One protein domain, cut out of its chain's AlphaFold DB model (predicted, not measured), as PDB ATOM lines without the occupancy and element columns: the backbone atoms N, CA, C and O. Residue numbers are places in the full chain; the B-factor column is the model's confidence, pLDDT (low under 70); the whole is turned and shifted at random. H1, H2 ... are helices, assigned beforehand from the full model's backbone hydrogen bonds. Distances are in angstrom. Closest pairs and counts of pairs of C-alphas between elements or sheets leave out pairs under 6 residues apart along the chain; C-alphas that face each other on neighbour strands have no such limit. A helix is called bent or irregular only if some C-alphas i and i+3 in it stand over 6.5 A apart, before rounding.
ATOM      1  N   TYR A 396     -57.374 -54.369 -27.433       52.34
ATOM      2  CA  TYR A 396     -56.766 -55.636 -27.839       52.34
ATOM      3  C   TYR A 396     -55.616 -56.023 -26.901       52.34
ATOM      4  O   TYR A 396     -55.459 -57.203 -26.641       52.34
ATOM      5  N   SER A 397     -54.852 -55.073 -26.344       49.38
ATOM      6  CA  SER A 397     -53.722 -55.398 -25.465       49.38
ATOM      7  C   SER A 397     -54.179 -55.937 -24.111       49.38
ATOM      8  O   SER A 397     -53.640 -56.942 -23.665       49.38
ATOM      9  N   MET A 398     -55.195 -55.340 -23.479       53.28
ATOM     10  CA  MET A 398     -55.779 -55.853 -22.233       53.28
ATOM     11  C   MET A 398     -56.505 -57.177 -22.477       53.28
ATOM     12  O   MET A 398     -56.280 -58.132 -21.743       53.28
ATOM     13  N   LEU A 399     -57.333 -57.263 -23.523       64.38
ATOM     14  CA  LEU A 399     -58.056 -58.485 -23.871       64.38
ATOM     15  C   LEU A 399     -57.080 -59.618 -24.224       64.38
ATOM     16  O   LEU A 399     -57.202 -60.712 -23.685       64.38
ATOM     17  N   ALA A 400     -56.065 -59.350 -25.050       62.91
ATOM     18  CA  ALA A 400     -55.000 -60.299 -25.361       62.91
ATOM     19  C   ALA A 400     -54.175 -60.644 -24.120       62.91
ATOM     20  O   ALA A 400     -53.858 -61.808 -23.940       62.91
ATOM     21  N   SER A 401     -53.882 -59.692 -23.230       59.22
ATOM     22  CA  SER A 401     -53.181 -59.980 -21.972       59.22
ATOM     23  C   SER A 401     -54.012 -60.879 -21.064       59.22
ATOM     24  O   SER A 401     -53.469 -61.815 -20.494       59.22
ATOM     25  N   VAL A 402     -55.326 -60.660 -20.964       66.75
ATOM     26  CA  VAL A 402     -56.238 -61.511 -20.187       66.75
ATOM     27  C   VAL A 402     -56.369 -62.897 -20.820       66.75
ATOM     28  O   VAL A 402     -56.332 -63.886 -20.097       66.75
ATOM     29  N   PHE A 403     -56.461 -63.002 -22.149       75.25
ATOM     30  CA  PHE A 403     -56.499 -64.296 -22.835       75.25
ATOM     31  C   PHE A 403     -55.172 -65.050 -22.729       75.25
ATOM     32  O   PHE A 403     -55.173 -66.232 -22.401       75.25
ATOM     33  N   VAL A 404     -54.040 -64.378 -22.946       74.44
ATOM     34  CA  VAL A 404     -52.699 -64.965 -22.819       74.44
ATOM     35  C   VAL A 404     -52.426 -65.360 -21.371       74.44
ATOM     36  O   VAL A 404     -51.962 -66.471 -21.130       74.44
ATOM     37  N   ALA A 405     -52.766 -64.509 -20.401       68.06
ATOM     38  CA  ALA A 405     -52.641 -64.829 -18.982       68.06
ATOM     39  C   ALA A 405     -53.577 -65.972 -18.581       68.06
ATOM     40  O   ALA A 405     -53.153 -66.861 -17.854       68.06
ATOM     41  N   GLY A 406     -54.814 -65.997 -19.088       82.69
ATOM     42  CA  GLY A 406     -55.762 -67.087 -18.868       82.69
ATOM     43  C   GLY A 406     -55.247 -68.422 -19.405       82.69
ATOM     44  O   GLY A 406     -55.288 -69.420 -18.693       82.69
ATOM     45  N   PHE A 407     -54.681 -68.430 -20.614       81.12
ATOM     46  CA  PHE A 407     -54.132 -69.633 -21.245       81.12
ATOM     47  C   PHE A 407     -52.840 -70.109 -20.563       81.12
ATOM     48  O   PHE A 407     -52.668 -71.296 -20.285       81.12
ATOM     49  N   ALA A 408     -51.939 -69.182 -20.222       74.88
ATOM     50  CA  ALA A 408     -50.730 -69.486 -19.463       74.88
ATOM     51  C   ALA A 408     -51.061 -70.000 -18.052       74.88
ATOM     52  O   ALA A 408     -50.432 -70.949 -17.576       74.88
ATOM     53  N   TRP A 409     -52.076 -69.415 -17.407       80.81
ATOM     54  CA  TRP A 409     -52.587 -69.859 -16.116       80.81
ATOM     55  C   TRP A 409     -53.198 -71.254 -16.204       80.81
ATOM     56  O   TRP A 409     -52.842 -72.099 -15.395       80.81
ATOM     57  N   GLU A 410     -54.058 -71.534 -17.185       85.38
ATOM     58  CA  GLU A 410     -54.647 -72.865 -17.381       85.38
ATOM     59  C   GLU A 410     -53.560 -73.937 -17.547       85.38
ATOM     60  O   GLU A 410     -53.575 -74.952 -16.849       85.38
ATOM     61  N   ILE A 411     -52.563 -73.688 -18.404       82.94
ATOM     62  CA  ILE A 411     -51.452 -74.621 -18.634       82.94
ATOM     63  C   ILE A 411     -50.611 -74.810 -17.366       82.94
ATOM     64  O   ILE A 411     -50.282 -75.942 -17.007       82.94
ATOM     65  N   GLY A 412     -50.230 -73.715 -16.702       76.38
ATOM     66  CA  GLY A 412     -49.387 -73.755 -15.507       76.38
ATOM     67  C   GLY A 412     -50.094 -74.399 -14.318       76.38
ATOM     68  O   GLY A 412     -49.524 -75.257 -13.647       76.38
ATOM     69  N   PHE A 413     -51.355 -74.029 -14.096       84.25
ATOM     70  CA  PHE A 413     -52.182 -74.541 -13.015       84.25
ATOM     71  C   PHE A 413     -52.491 -76.025 -13.207       84.25
ATOM     72  O   PHE A 413     -52.242 -76.794 -12.285       84.25
ATOM     73  N   ASN A 414     -52.940 -76.454 -14.394       89.06
ATOM     74  CA  ASN A 414     -53.221 -77.870 -14.649       89.06
ATOM     75  C   ASN A 414     -51.949 -78.716 -14.496       89.06
ATOM     76  O   ASN A 414     -51.940 -79.656 -13.712       89.06
ATOM     77  N   ARG A 415     -50.824 -78.322 -15.116       87.44
ATOM     78  CA  ARG A 415     -49.554 -79.062 -14.976       87.44
ATOM     79  C   ARG A 415     -49.025 -79.087 -13.541       87.44
ATOM     80  O   ARG A 415     -48.427 -80.079 -13.131       87.44
ATOM     81  N   GLY A 416     -49.193 -77.999 -12.794       87.44
ATOM     82  CA  GLY A 416     -48.782 -77.919 -11.393       87.44
ATOM     83  C   GLY A 416     -49.639 -78.808 -10.497       87.44
ATOM     84  O   GLY A 416     -49.103 -79.580  -9.703       87.44
ATOM     85  N   MET A 417     -50.961 -78.738 -10.663       87.81
ATOM     86  CA  MET A 417     -51.913 -79.536  -9.895       87.81
ATOM     87  C   MET A 417     -51.819 -81.022 -10.230       87.81
ATOM     88  O   MET A 417     -51.858 -81.830  -9.305       87.81
ATOM     89  N   ASP A 418     -51.614 -81.382 -11.499       93.06
ATOM     90  CA  ASP A 418     -51.390 -82.766 -11.918       93.06
ATOM     91  C   ASP A 418     -50.114 -83.321 -11.279       93.06
ATOM     92  O   ASP A 418     -50.158 -84.362 -10.637       93.06
ATOM     93  N   ARG A 419     -48.988 -82.591 -11.325       90.56
ATOM     94  CA  ARG A 419     -47.739 -83.025 -10.667       90.56
ATOM     95  C   ARG A 419     -47.885 -83.190  -9.160       90.56
ATOM     96  O   ARG A 419     -47.355 -84.146  -8.594       90.56
ATOM     97  N   LEU A 420     -48.585 -82.263  -8.509       91.69
ATOM     98  CA  LEU A 420     -48.854 -82.343  -7.076       91.69
ATOM     99  C   LEU A 420     -49.701 -83.583  -6.757       91.69
ATOM    100  O   LEU A 420     -49.390 -84.333  -5.835       91.69
ATOM    101  N   TRP A 421     -50.754 -83.813  -7.542       90.56
ATOM    102  CA  TRP A 421     -51.639 -84.966  -7.413       90.56
ATOM    103  C   TRP A 421     -50.918 -86.293  -7.685       90.56
ATOM    104  O   TRP A 421     -51.171 -87.293  -7.007       90.56
ATOM    105  N   ASP A 422     -49.993 -86.290  -8.640       93.25
ATOM    106  CA  ASP A 422     -49.175 -87.426  -9.050       93.25
ATOM    107  C   ASP A 422     -48.162 -87.834  -8.009       93.25
ATOM    108  O   ASP A 422     -48.113 -89.001  -7.635       93.25
ATOM    109  N   SER A 423     -47.424 -86.863  -7.476       92.19
ATOM    110  CA  SER A 423     -46.514 -87.104  -6.364       92.19
ATOM    111  C   SER A 423     -47.262 -87.621  -5.135       92.19
ATOM    112  O   SER A 423     -46.792 -88.543  -4.475       92.19
ATOM    113  N   TRP A 424     -48.454 -87.082  -4.851       93.31
ATOM    114  CA  TRP A 424     -49.237 -87.509  -3.692       93.31
ATOM    115  C   TRP A 424     -49.792 -88.931  -3.845       93.31
ATOM    116  O   TRP A 424     -49.839 -89.693  -2.880       93.31
ATOM    117  N   ASN A 425     -50.239 -89.305  -5.046       93.06
ATOM    118  CA  ASN A 425     -50.898 -90.592  -5.299       93.06
ATOM    119  C   ASN A 425     -50.005 -91.612  -6.012       93.06
ATOM    120  O   ASN A 425     -50.524 -92.571  -6.591       93.06
ATOM    121  N   GLN A 426     -48.690 -91.418  -5.963       90.38
ATOM    122  CA  GLN A 426     -47.725 -92.286  -6.621       90.38
ATOM    123  C   GLN A 426     -47.934 -93.755  -6.216       90.38
ATOM    124  O   GLN A 426     -48.075 -94.088  -5.037       90.38
ATOM    125  N   GLY A 427     -48.006 -94.641  -7.209       88.31
ATOM    126  CA  GLY A 427     -48.216 -96.080  -7.020       88.31
ATOM    127  C   GLY A 427     -49.675 -96.497  -6.810       88.31
ATOM    128  O   GLY A 427     -49.955 -97.687  -6.682       88.31
ATOM    129  N   ARG A 428     -50.620 -95.547  -6.788       91.31
ATOM    130  CA  ARG A 428     -52.068 -95.816  -6.672       91.31
ATOM    131  C   ARG A 428     -52.842 -95.448  -7.932       91.31
ATOM    132  O   ARG A 428     -54.027 -95.764  -8.030       91.31
ATOM    133  N   GLN A 429     -52.212 -94.750  -8.871       90.75
ATOM    134  CA  GLN A 429     -52.876 -94.301 -10.085       90.75
ATOM    135  C   GLN A 429     -52.888 -95.389 -11.150       90.75
ATOM    136  O   GLN A 429     -51.937 -96.156 -11.265       90.75
ATOM    137  N   TRP A 430     -53.925 -95.388 -11.996       88.88
ATOM    138  CA  TRP A 430     -54.008 -96.297 -13.141       88.88
ATOM    139  C   TRP A 430     -52.735 -96.261 -13.991       88.88
ATOM    140  O   TRP A 430     -52.213 -97.311 -14.329       88.88
ATOM    141  N   LYS A 431     -52.173 -95.079 -14.260       87.31
ATOM    142  CA  LYS A 431     -50.933 -94.948 -15.042       87.31
ATOM    143  C   LYS A 431     -49.709 -95.620 -14.403       87.31
ATOM    144  O   LYS A 431     -48.838 -96.068 -15.138       87.31
ATOM    145  N   ASP A 432     -49.678 -95.741 -13.077       88.88
ATOM    146  CA  ASP A 432     -48.583 -96.386 -12.347       88.88
ATOM    147  C   ASP A 432     -48.761 -97.907 -12.287       88.88
ATOM    148  O   ASP A 432     -47.779 -98.628 -12.189       88.88
ATOM    149  N   ILE A 433     -50.000 -98.412 -12.340       87.31
ATOM    150  CA  ILE A 433     -50.312 -99.852 -12.236       87.31
ATOM    151  C   ILE A 433     -50.694-100.498 -13.573       87.31
ATOM    152  O   ILE A 433     -50.797-101.717 -13.641       87.31
ATOM    153  N   ARG A 434     -50.891 -99.709 -14.639       87.62
ATOM    154  CA  ARG A 434     -51.368-100.173 -15.954       87.62
ATOM    155  C   ARG A 434     -50.487-101.272 -16.544       87.62
ATOM    156  O   ARG A 434     -51.030-102.232 -17.075       87.62
ATOM    157  N   HIS A 435     -49.165-101.149 -16.424       83.81
ATOM    158  CA  HIS A 435     -48.213-102.141 -16.944       83.81
ATOM    159  C   HIS A 435     -48.487-103.550 -16.386       83.81
ATOM    160  O   HIS A 435     -48.424-104.535 -17.110       83.81
ATOM    161  N   LYS A 436     -48.940-103.653 -15.130       80.94
ATOM    162  CA  LYS A 436     -49.252-104.939 -14.485       80.94
ATOM    163  C   LYS A 436     -50.479-105.652 -15.055       80.94
ATOM    164  O   LYS A 436     -50.633-106.838 -14.811       80.94
ATOM    165  N   TYR A 437     -51.364-104.936 -15.749       78.94
ATOM    166  CA  TYR A 437     -52.651-105.466 -16.218       78.94
ATOM    167  C   TYR A 437     -52.810-105.450 -17.740       78.94
ATOM    168  O   TYR A 437     -53.709-106.104 -18.252       78.94
ATOM    169  N   VAL A 438     -51.999-104.662 -18.450       75.94
ATOM    170  CA  VAL A 438     -52.041-104.561 -19.917       75.94
ATOM    171  C   VAL A 438     -50.862-105.285 -20.561       75.94
ATOM    172  O   VAL A 438     -51.047-105.862 -21.618       75.94
ATOM    173  N   GLU A 439     -49.683-105.275 -19.935       65.56
ATOM    174  CA  GLU A 439     -48.484-105.943 -20.473       65.56
ATOM    175  C   GLU A 439     -48.275-107.310 -19.802       65.56
ATOM    176  O   GLU A 439     -47.959-108.279 -20.473       65.56
ATOM    177  N   GLY A 440     -48.585-107.444 -18.508       58.66
ATOM    178  CA  GLY A 440     -48.517-108.731 -17.793       58.66
ATOM    179  C   GLY A 440     -49.595-109.767 -18.155       58.66
ATOM    180  O   GLY A 440     -49.690-110.777 -17.471       58.66
TER     181      GLY A 440
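Overview. This is residues 396 to 440 of the 445 residues of an uncharacterized protein of Pseudallescheria apiosperma (UniProt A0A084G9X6). One long helix that is not bent, H1, makes most of the length, and past its end the printed part turns aside into a short tail that holds two one-turn helices, H2 and H3. There is no packed core: H1 sticks out from the tail over residues 396 to 420, and no two helices touch. The printed part has 45 residues with three named helices in the order H1, H2, H3 and no named strand, and the class is all helix. It is extended, with a radius of gyration of the C-alphas of 17.1 A, and the C-alphas span 55 by 20 by 7 A along their three main axes.

Arrangement. From the first printed residue, H1 takes residues 396 to 424, and its residues 396 to 420 stand free, with no C-alpha 8 or more apart along the chain within 10 A. A tight link of 5 residues follows, and it leads to H2, residues 430 to 433. H1 and H2 are apart, with no C-alpha of the one within 8 A of the other. A tight link of 1 residue, Arg 434, leads on to H3, residues 435 to 438. H2 and H3 meet only through their link. H1 and H3 are apart. Residues 423 to 428 stand free too, as do residues 433 to 440, of which 435 to 438 belong to H3. Every pair of O i and N i+4 in H1 is within hydrogen-bond range, while H2 and H3, with 4 residues each, are too short for such a pair; the 1 pair of O i and N i+3 in H2 is within range and the 1 pair in H3 is not.

Along the chain. H1 begins at Tyr 396, with its C-alpha at (-56.766, -55.636, -27.839), and ends at Trp 424, with its C-alpha at (-49.237, -87.509, -3.692). From first to last C-alpha it measures 40.7 A. H2 runs from Trp 430 to Ile 433, 5.2 A from first to last C-alpha. H3 runs from His 435 to Val 438, 5.4 A from first to last C-alpha, and the C-alpha of Val 438 is at (-52.041, -104.561, -19.917).

Size, cuts and confidence. The outline is a rod. The two C-alphas farthest apart are those of Tyr 396 and Gly 440, the first and last printed residues, at 54.7 A. The printed part has no cut, and neither link is long. The mean pLDDT of the printed part is 80.2, and the model's confidence is low, under 70, at residues 396 to 402, residue 405 and residues 439 to 440.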